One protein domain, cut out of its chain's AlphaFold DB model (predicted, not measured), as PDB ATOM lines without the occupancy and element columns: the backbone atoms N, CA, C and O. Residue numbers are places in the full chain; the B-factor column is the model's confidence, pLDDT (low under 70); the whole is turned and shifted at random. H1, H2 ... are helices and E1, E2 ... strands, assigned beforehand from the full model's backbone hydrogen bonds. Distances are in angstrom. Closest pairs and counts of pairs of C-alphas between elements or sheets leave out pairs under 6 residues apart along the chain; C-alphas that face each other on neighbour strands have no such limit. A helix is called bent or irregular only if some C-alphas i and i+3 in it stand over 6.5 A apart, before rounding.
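This is residues 15 to 91 of the 140 residues of the protein "NodB homology domain-containing protein" of Candidatus Rokubacteria bacterium (UniProt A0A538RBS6). Two parallel strands, E1 and E2, the long bent helix H2 and the shorter H4 run lengthwise in a loose triangle; H1 packs on H2. The printed part has 77 residues, with E1, H1, H2, E2, H3 and H4 in order. It is mostly helix and compact, radius of gyration of the C-alphas 12.5 A, spanning 38 by 22 by 22 A.

E1, residues 16 to 19, and E2, residues 62 to 65, are parallel; N 63 and O 16 are 3.0 A apart. H2, residues 34 to 57, one helix by its hydrogen bonds, is bent: C-alphas 45 and 48, where arm H2a ends and H2b begins, are 6.7 A apart. H1, residues 24 to 27, touches H2a, closest C-alphas 26 and 37, 6.6 A. H4, residues 75 to 83, is close but not clearly touching H2b, closest C-alphas 52 and 81, 7.4 A. Every O i to N i+4 pair is within hydrogen-bond range in H2b and H4, 4 of 8 in H2a.

C-alpha 16 is at (198.009, 4.274, 187.165), C-alpha 83 at (184.567, 8.951, 176.653). H3 is residues 68 to 73.

The printed part has no cut; 37 residues are under pLDDT 70.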
ATOM      1  N   ALA A  15     201.015   7.013 189.712       55.28
ATOM      2  CA  ALA A  15     200.288   7.042 188.452       55.28
ATOM      3  C   ALA A  15     199.819   5.627 188.121       55.28
ATOM      4  O   ALA A  15     200.582   4.671 188.264       55.28
ATOM      5  N   PHE A  16     198.573   5.516 187.672       54.12
ATOM      6  CA  PHE A  16     198.009   4.274 187.165       54.12
ATOM      7  C   PHE A  16     198.134   4.288 185.646       54.12
ATOM      8  O   PHE A  16     197.648   5.205 184.982       54.12
ATOM      9  N   THR A  17     198.820   3.289 185.104       68.06
ATOM     10  CA  THR A  17     199.052   3.159 183.668       68.06
ATOM     11  C   THR A  17     198.710   1.759 183.202       68.06
ATOM     12  O   THR A  17     199.020   0.790 183.900       68.06
ATOM     13  N   PHE A  18     198.118   1.655 182.018       72.62
ATOM     14  CA  PHE A  18     197.705   0.383 181.436       72.62
ATOM     15  C   PHE A  18     198.178   0.284 179.992       72.62
ATOM     16  O   PHE A  18     197.885   1.166 179.188       72.62
ATOM     17  N   ASP A  19     198.839  -0.818 179.655       78.56
ATOM     18  CA  ASP A  19     199.202  -1.142 178.279       78.56
ATOM     19  C   ASP A  19     198.111  -2.057 177.709       78.56
ATOM     20  O   ASP A  19     197.952  -3.207 178.130       78.56
ATOM     21  N   LEU A  20     197.310  -1.539 176.777       73.88
ATOM     22  CA  LEU A  20     196.277  -2.310 176.087       73.88
ATOM     23  C   LEU A  20     196.881  -2.966 174.842       73.88
ATOM     24  O   LEU A  20     196.546  -2.616 173.714       73.88
ATOM     25  N   ASP A  21     197.788  -3.918 175.051       79.00
ATOM     26  CA  ASP A  21     198.483  -4.596 173.951       79.00
ATOM     27  C   ASP A  21     197.570  -5.535 173.144       79.00
ATOM     28  O   ASP A  21     197.828  -5.798 171.967       79.00
ATOM     29  N   ALA A  22     196.501  -6.048 173.760       83.00
ATOM     30  CA  ALA A  22     195.573  -7.005 173.158       83.00
ATOM     31  C   ALA A  22     196.313  -8.135 172.400       83.00
ATOM     32  O   ALA A  22     197.289  -8.696 172.902       83.00
ATOM     33  N   GLU A  23     195.879  -8.491 171.190       86.12
ATOM     34  CA  GLU A  23     196.494  -9.555 170.389       86.12
ATOM     35  C   GLU A  23     197.944  -9.248 169.975       86.12
ATOM     36  O   GLU A  23     198.714 -10.176 169.703       86.12
ATOM     37  N   THR A  24     198.361  -7.975 169.961       67.56
ATOM     38  CA  THR A  24     199.701  -7.592 169.480       67.56
ATOM     39  C   THR A  24     200.823  -8.176 170.331       67.56
ATOM     40  O   THR A  24     201.886  -8.491 169.790       67.56
ATOM     41  N   LEU A  25     200.573  -8.433 171.619       76.06
ATOM     42  CA  LEU A  25     201.528  -9.090 172.515       76.06
ATOM     43  C   LEU A  25     201.930 -10.493 172.024       76.06
ATOM     44  O   LEU A  25     203.086 -10.904 172.180       76.06
ATOM     45  N   TRP A  26     200.987 -11.226 171.427       83.50
ATOM     46  CA  TRP A  26     201.193 -12.576 170.894       83.50
ATOM     47  C   TRP A  26     201.660 -12.543 169.441       83.50
ATOM     48  O   TRP A  26     202.642 -13.210 169.102       83.50
ATOM     49  N   LEU A  27     201.032 -11.707 168.611       76.88
ATOM     50  CA  LEU A  27     201.394 -11.564 167.200       76.88
ATOM     51  C   LEU A  27     202.853 -11.122 167.027       76.88
ATOM     52  O   LEU A  27     203.568 -11.673 166.190       76.88
ATOM     53  N   ALA A  28     203.346 -10.212 167.875       70.88
ATOM     54  CA  ALA A  28     204.747  -9.781 167.859       70.88
ATOM     55  C   ALA A  28     205.747 -10.914 168.165       70.88
ATOM     56  O   ALA A  28     206.937 -10.787 167.880       70.88
ATOM     57  N   ARG A  29     205.279 -12.028 168.740       81.25
ATOM     58  CA  ARG A  29     206.074 -13.227 169.048       81.25
ATOM     59  C   ARG A  29     205.865 -14.351 168.029       81.25
ATOM     60  O   ARG A  29     206.359 -15.452 168.248       81.25
ATOM     61  N   GLY A  30     205.138 -14.082 166.943       85.62
ATOM     62  CA  GLY A  30     204.787 -15.075 165.929       85.62
ATOM     63  C   GLY A  30     203.762 -16.107 166.404       85.62
ATOM     64  O   GLY A  30     203.622 -17.144 165.768       85.62
ATOM     65  N   VAL A  31     203.070 -15.842 167.516       88.69
ATOM     66  CA  VAL A  31     202.023 -16.720 168.049       88.69
ATOM     67  C   VAL A  31     200.710 -16.358 167.365       88.69
ATOM     68  O   VAL A  31     200.281 -15.204 167.408       88.69
ATOM     69  N   THR A  32     200.081 -17.342 166.728       91.06
ATOM     70  CA  THR A  32     198.856 -17.155 165.926       91.06
ATOM     71  C   THR A  32     197.739 -18.121 166.311       91.06
ATOM     72  O   THR A  32     196.673 -18.139 165.701       91.06
ATOM     73  N   GLU A  33     197.982 -18.959 167.311       94.00
ATOM     74  CA  GLU A  33     197.061 -19.969 167.797       94.00
ATOM     75  C   GLU A  33     195.819 -19.293 168.404       94.00
ATOM     76  O   GLU A  33     195.959 -18.457 169.304       94.00
ATOM     77  N   PRO A  34     194.594 -19.673 167.991       89.19
ATOM     78  CA  PRO A  34     193.366 -18.992 168.409       89.19
ATOM     79  C   PRO A  34     193.181 -18.885 169.928       89.19
ATOM     80  O   PRO A  34     192.711 -17.867 170.421       89.19
ATOM     81  N   VAL A  35     193.591 -19.910 170.679       90.50
ATOM     82  CA  VAL A  35     193.494 -19.930 172.151       90.50
ATOM     83  C   VAL A  35     194.431 -18.909 172.798       90.50
ATOM     84  O   VAL A  35     194.102 -18.312 173.822       90.50
ATOM     85  N   ALA A  36     195.612 -18.699 172.217       81.94
ATOM     86  CA  ALA A  36     196.546 -17.697 172.709       81.94
ATOM     87  C   ALA A  36     196.044 -16.288 172.361       81.94
ATOM     88  O   ALA A  36     196.012 -15.415 173.224       81.94
ATOM     89  N   LEU A  37     195.558 -16.096 171.131       87.44
ATOM     90  CA  LEU A  37     194.999 -14.817 170.689       87.44
ATOM     91  C   LEU A  37     193.725 -14.427 171.448       87.44
ATOM     92  O   LEU A  37     193.547 -13.247 171.735       87.44
ATOM     93  N   SER A  38     192.888 -15.385 171.869       86.69
ATOM     94  CA  SER A  38     191.680 -15.073 172.648       86.69
ATOM     95  C   SER A  38     191.984 -14.413 173.996       86.69
ATOM     96  O   SER A  38     191.150 -13.678 174.519       86.69
ATOM     97  N   GLN A  39     193.182 -14.634 174.557       81.38
ATOM     98  CA  GLN A  39     193.636 -13.909 175.749       81.38
ATOM     99  C   GLN A  39     193.899 -12.430 175.441       81.38
ATOM    100  O   GLN A  39     193.592 -11.569 176.261       81.38
ATOM    101  N   GLY A  40     194.413 -12.135 174.244       79.75
ATOM    102  CA  GLY A  40     194.546 -10.775 173.733       79.75
ATOM    103  C   GLY A  40     193.190 -10.108 173.540       79.75
ATOM    104  O   GLY A  40     192.988  -9.013 174.056       79.75
ATOM    105  N   THR A  41     192.239 -10.797 172.902       85.75
ATOM    106  CA  THR A  41     190.873 -10.289 172.667       85.75
ATOM    107  C   THR A  41     190.101 -10.028 173.964       85.75
ATOM    108  O   THR A  41     189.326  -9.077 174.047       85.75
ATOM    109  N   PHE A  42     190.338 -10.827 175.011       85.38
ATOM    110  CA  PHE A  42     189.738 -10.615 176.333       85.38
ATOM    111  C   PHE A  42     190.070  -9.233 176.921       85.38
ATOM    112  O   PHE A  42     189.234  -8.646 177.608       85.38
ATOM    113  N   GLY A  43     191.264  -8.701 176.633       84.06
ATOM    114  CA  GLY A  43     191.707  -7.381 177.085       84.06
ATOM    115  C   GLY A  43     190.697  -6.271 176.763       84.06
ATOM    116  O   GLY A  43     190.083  -5.738 177.686       84.06
ATOM    117  N   PRO A  44     190.484  -5.925 175.482       77.00
ATOM    118  CA  PRO A  44     189.513  -4.910 175.089       77.00
ATOM    119  C   PRO A  44     188.054  -5.342 175.308       77.00
ATOM    120  O   PRO A  44     187.239  -4.493 175.662       77.00
ATOM    121  N   ALA A  45     187.714  -6.625 175.133       81.50
ATOM    122  CA  ALA A  45     186.319  -7.075 175.186       81.50
ATOM    123  C   ALA A  45     185.730  -7.126 176.607       81.50
ATOM    124  O   ALA A  45     184.565  -6.792 176.803       81.50
ATOM    125  N   GLU A  46     186.517  -7.547 177.599       85.50
ATOM    126  CA  GLU A  46     186.007  -7.886 178.935       85.50
ATOM    127  C   GLU A  46     186.781  -7.201 180.063       85.50
ATOM    128  O   GLU A  46     186.182  -6.733 181.033       85.50
ATOM    129  N   ALA A  47     188.113  -7.135 179.963       77.12
ATOM    130  CA  ALA A  47     188.936  -6.551 181.020       77.12
ATOM    131  C   ALA A  47     188.829  -5.022 181.044       77.12
ATOM    132  O   ALA A  47     188.634  -4.440 182.110       77.12
ATOM    133  N   LEU A  48     188.920  -4.377 179.877       83.50
ATOM    134  CA  LEU A  48     188.911  -2.923 179.761       83.50
ATOM    135  C   LEU A  48     187.622  -2.295 180.322       83.50
ATOM    136  O   LEU A  48     187.759  -1.407 181.163       83.50
ATOM    137  N   PRO A  49     186.396  -2.757 179.986       80.69
ATOM    138  CA  PRO A  49     185.177  -2.204 180.582       80.69
ATOM    139  C   PRO A  49     185.167  -2.276 182.116       80.69
ATOM    140  O   PRO A  49     184.788  -1.316 182.780       80.69
ATOM    141  N   ARG A  50     185.644  -3.388 182.694       81.56
ATOM    142  CA  ARG A  50     185.708  -3.579 184.154       81.56
ATOM    143  C   ARG A  50     186.741  -2.667 184.813       81.56
ATOM    144  O   ARG A  50     186.500  -2.166 185.907       81.56
ATOM    145  N   ILE A  51     187.889  -2.466 184.162       70.94
ATOM    146  CA  ILE A  51     188.945  -1.565 184.642       70.94
ATOM    147  C   ILE A  51     188.460  -0.112 184.607       70.94
ATOM    148  O   ILE A  51     188.644   0.598 185.591       70.94
ATOM    149  N   LEU A  52     187.822   0.318 183.513       72.94
ATOM    150  CA  LEU A  52     187.271   1.671 183.390       72.94
ATOM    151  C   LEU A  52     186.205   1.946 184.462       72.94
ATOM    152  O   LEU A  52     186.262   2.985 185.114       72.94
ATOM    153  N   GLU A  53     185.300   0.993 184.708       80.56
ATOM    154  CA  GLU A  53     184.301   1.104 185.781       80.56
ATOM    155  C   GLU A  53     184.958   1.221 187.166       80.56
ATOM    156  O   GLU A  53     184.584   2.074 187.967       80.56
ATOM    157  N   LEU A  54     185.986   0.413 187.444       70.12
ATOM    158  CA  LEU A  54     186.704   0.468 188.719       70.12
ATOM    159  C   LEU A  54     187.424   1.811 188.927       70.12
ATOM    160  O   LEU A  54     187.382   2.370 190.021       70.12
ATOM    161  N   LEU A  55     188.089   2.327 187.889       61.84
ATOM    162  CA  LEU A  55     188.766   3.628 187.937       61.84
ATOM    163  C   LEU A  55     187.768   4.767 188.148       61.84
ATOM    164  O   LEU A  55     188.037   5.668 188.943       61.84
ATOM    165  N   HIS A  56     186.607   4.690 187.491       78.69
ATOM    166  CA  HIS A  56     185.517   5.642 187.667       78.69
ATOM    167  C   HIS A  56     185.000   5.652 189.112       78.69
ATOM    168  O   HIS A  56     184.970   6.709 189.738       78.69
ATOM    169  N   GLN A  57     184.678   4.481 189.673       73.06
ATOM    170  CA  GLN A  57     184.201   4.345 191.058       73.06
ATOM    171  C   GLN A  57     185.216   4.836 192.095       73.06
ATOM    172  O   GLN A  57     184.831   5.321 193.158       73.06
ATOM    173  N   ALA A  58     186.508   4.688 191.802       62.72
ATOM    174  CA  ALA A  58     187.584   5.138 192.673       62.72
ATOM    175  C   ALA A  58     187.959   6.618 192.477       62.72
ATOM    176  O   ALA A  58     188.814   7.114 193.210       62.72
ATOM    177  N   GLU A  59     187.373   7.303 191.488       75.44
ATOM    178  CA  GLU A  59     187.757   8.657 191.060       75.44
ATOM    179  C   GLU A  59     189.265   8.776 190.741       75.44
ATOM    180  O   GLU A  59     189.897   9.811 190.968       75.44
ATOM    181  N   ILE A  60     189.867   7.699 190.212       64.94
ATOM    182  CA  ILE A  60     191.297   7.638 189.880       64.94
ATOM    183  C   ILE A  60     191.486   7.857 188.373       64.94
ATOM    184  O   ILE A  60     191.063   7.020 187.573       64.94
ATOM    185  N   PRO A  61     192.183   8.927 187.950       58.97
ATOM    186  CA  PRO A  61     192.589   9.072 186.560       58.97
ATOM    187  C   PRO A  61     193.742   8.113 186.229       58.97
ATOM    188  O   PRO A  61     194.655   7.906 187.034       58.97
ATOM    189  N   ALA A  62     193.728   7.566 185.015       62.00
ATOM    190  CA  ALA A  62     194.777   6.698 184.494       62.00
ATOM    191  C   ALA A  62     195.156   7.069 183.054       62.00
ATOM    192  O   ALA A  62     194.381   7.711 182.342       62.00
ATOM    193  N   SER A  63     196.338   6.623 182.633       69.12
ATOM    194  CA  SER A  63     196.809   6.731 181.249       69.12
ATOM    195  C   SER A  63     196.807   5.354 180.587       69.12
ATOM    196  O   SER A  63     197.316   4.388 181.160       69.12
ATOM    197  N   PHE A  64     196.262   5.266 179.374       68.44
ATOM    198  CA  PHE A  64     196.228   4.029 178.596       68.44
ATOM    199  C   PHE A  64     197.150   4.141 177.382       68.44
ATOM    200  O   PHE A  64     197.021   5.059 176.572       68.44
ATOM    201  N   PHE A  65     198.053   3.177 177.230       66.56
ATOM    202  CA  PHE A  65     198.934   3.049 176.079       66.56
ATOM    203  C   PHE A  65     198.367   1.987 175.143       66.56
ATOM    204  O   PHE A  65     198.246   0.820 175.504       66.56
ATOM    205  N   VAL A  66     197.984   2.401 173.936       56.25
ATOM    206  CA  VAL A  66     197.337   1.526 172.954       56.25
ATOM    207  C   VAL A  66     198.231   1.441 171.715       56.25
ATOM    208  O   VAL A  66     198.456   2.470 171.069       56.25
ATOM    209  N   PRO A  67     198.758   0.257 171.349       59.19
ATOM    210  CA  PRO A  67     199.487   0.095 170.098       59.19
ATOM    211  C   PRO A  67     198.619   0.483 168.898       59.19
ATOM    212  O   PRO A  67     197.419   0.216 168.874       59.19
ATOM    213  N   ALA A  68     199.227   1.063 167.860       52.41
ATOM    214  CA  ALA A  68     198.493   1.555 166.689       52.41
ATOM    215  C   ALA A  68     197.630   0.470 166.018       52.41
ATOM    216  O   ALA A  68     196.499   0.741 165.629       52.41
ATOM    217  N   TRP A  69     198.127  -0.769 165.956       60.81
ATOM    218  CA  TRP A  69     197.366  -1.905 165.432       60.81
ATOM    219  C   TRP A  69     196.112  -2.192 166.270       60.81
ATOM    220  O   TRP A  69     195.044  -2.411 165.710       60.81
ATOM    221  N   VAL A  70     196.207  -2.126 167.605       42.44
ATOM    222  CA  VAL A  70     195.055  -2.311 168.506       42.44
ATOM    223  C   VAL A  70     194.053  -1.178 168.329       42.44
ATOM    224  O   VAL A  70     192.861  -1.435 168.258       42.44
ATOM    225  N   ALA A  71     194.520   0.064 168.197       51.88
ATOM    226  CA  ALA A  71     193.638   1.200 167.947       51.88
ATOM    227  C   ALA A  71     192.879   1.078 166.610       51.88
ATOM    228  O   ALA A  71     191.723   1.486 166.520       51.88
ATOM    229  N   GLU A  72     193.516   0.499 165.589       50.12
ATOM    230  CA  GLU A  72     192.913   0.245 164.277       50.12
ATOM    231  C   GLU A  72     191.884  -0.897 164.313       50.12
ATOM    232  O   GLU A  72     190.824  -0.785 163.698       50.12
ATOM    233  N   HIS A  73     192.165  -1.973 165.056       64.62
ATOM    234  CA  HIS A  73     191.331  -3.183 165.080       64.62
ATOM    235  C   HIS A  73     190.277  -3.185 166.200       64.62
ATOM    236  O   HIS A  73     189.277  -3.891 166.094       64.62
ATOM    237  N   HIS A  74     190.455  -2.355 167.233       61.75
ATOM    238  CA  HIS A  74     189.531  -2.177 168.363       61.75
ATOM    239  C   HIS A  74     189.195  -0.692 168.590       61.75
ATOM    240  O   HIS A  74     189.404  -0.154 169.683       61.75
ATOM    241  N   PRO A  75     188.654   0.016 167.583       62.16
ATOM    242  CA  PRO A  75     188.417   1.456 167.678       62.16
ATOM    243  C   PRO A  75     187.397   1.823 168.764       62.16
ATOM    244  O   PRO A  75     187.461   2.913 169.328       62.16
ATOM    245  N   ASP A  76     186.464   0.926 169.090       72.00
ATOM    246  CA  ASP A  76     185.453   1.174 170.122       72.00
ATOM    247  C   ASP A  76     186.044   1.148 171.537       72.00
ATOM    248  O   ASP A  76     185.611   1.924 172.388       72.00
ATOM    249  N   ALA A  77     187.101   0.362 171.764       58.47
ATOM    250  CA  ALA A  77     187.864   0.398 173.009       58.47
ATOM    251  C   ALA A  77     188.529   1.770 173.203       58.47
ATOM    252  O   ALA A  77     188.454   2.359 174.280       58.47
ATOM    253  N   VAL A  78     189.108   2.327 172.135       57.56
ATOM    254  CA  VAL A  78     189.715   3.666 172.161       57.56
ATOM    255  C   VAL A  78     188.667   4.743 172.445       57.56
ATOM    256  O   VAL A  78     188.882   5.604 173.299       57.56
ATOM    257  N   LYS A  79     187.507   4.678 171.779       67.12
ATOM    258  CA  LYS A  79     186.394   5.612 172.023       67.12
ATOM    259  C   LYS A  79     185.898   5.541 173.467       67.12
ATOM    260  O   LYS A  79     185.627   6.588 174.046       67.12
ATOM    261  N   ALA A  80     185.803   4.342 174.045       63.09
ATOM    262  CA  ALA A  80     185.378   4.158 175.430       63.09
ATOM    263  C   ALA A  80     186.357   4.803 176.428       63.09
ATOM    264  O   ALA A  80     185.917   5.481 177.353       63.09
ATOM    265  N   ILE A  81     187.671   4.664 176.205       48.78
ATOM    266  CA  ILE A  81     188.705   5.287 177.052       48.78
ATOM    267  C   ILE A  81     188.593   6.819 177.012       48.78
ATOM    268  O   ILE A  81     188.577   7.462 178.063       48.78
ATOM    269  N   VAL A  82     188.459   7.405 175.816       61.00
ATOM    270  CA  VAL A  82     188.287   8.861 175.662       61.00
ATOM    271  C   VAL A  82     186.978   9.335 176.300       61.00
ATOM    272  O   VAL A  82     186.966  10.346 176.998       61.00
ATOM    273  N   ALA A  83     185.875   8.606 176.094       64.25
ATOM    274  CA  ALA A  83     184.567   8.951 176.653       64.25
ATOM    275  C   ALA A  83     184.550   8.921 178.191       64.25
ATOM    276  O   ALA A  83     183.825   9.702 178.805       64.25
ATOM    277  N   ALA A  84     185.377   8.075 178.808       62.59
ATOM    278  CA  ALA A  84     185.574   8.023 180.256       62.59
ATOM    279  C   ALA A  84     186.455   9.168 180.806       62.59
ATOM    280  O   ALA A  84     186.704   9.230 182.008       62.59
ATOM    281  N   GLY A  85     186.921  10.092 179.955       59.47
ATOM    282  CA  GLY A  85     187.729  11.245 180.363       59.47
ATOM    283  C   GLY A  85     189.209  10.926 180.585       59.47
ATOM    284  O   GLY A  85     189.920  11.722 181.199       59.47
ATOM    285  N   HIS A  86     189.685   9.776 180.100       54.34
ATOM    286  CA  HIS A  86     191.090   9.390 180.187       54.34
ATOM    287  C   HIS A  86     191.872   9.826 178.945       54.34
ATOM    288  O   HIS A  86     191.351   9.885 177.830       54.34
ATOM    289  N   GLU A  87     193.154  10.130 179.142       52.69
ATOM    290  CA  GLU A  87     194.051  10.516 178.056       52.69
ATOM    291  C   GLU A  87     194.316   9.323 177.124       52.69
ATOM    292  O   GLU A  87     194.726   8.249 177.571       52.69
ATOM    293  N   VAL A  88     194.129   9.537 175.816       46.47
ATOM    294  CA  VAL A  88     194.578   8.627 174.753       46.47
ATOM    295  C   VAL A  88     195.612   9.352 173.902       46.47
ATOM    296  O   VAL A  88     195.295  10.283 173.163       46.47
ATOM    297  N   GLY A  89     196.856   8.891 173.977       51.38
ATOM    298  CA  GLY A  89     197.967   9.384 173.174       51.38
ATOM    299  C   GLY A  89     198.937   8.249 172.864       51.38
ATOM    300  O   GLY A  89     199.272   7.448 173.732       51.38
ATOM    301  N   GLY A  90     199.399   8.163 171.617       55.81
ATOM    302  CA  GLY A  90     200.377   7.162 171.186       55.81
ATOM    303  C   GLY A  90     201.794   7.521 171.632       55.81
ATOM    304  O   GLY A  90     202.631   7.859 170.798       55.81
ATOM    305  N   VAL A  91     202.071   7.490 172.937       55.50
ATOM    306  CA  VAL A  91     203.429   7.678 173.471       55.50
ATOM    307  C   VAL A  91     204.065   6.307 173.681       55.50
ATOM    308  O   VAL A  91     203.853   5.649 174.694       55.50
TER     309      VAL A  91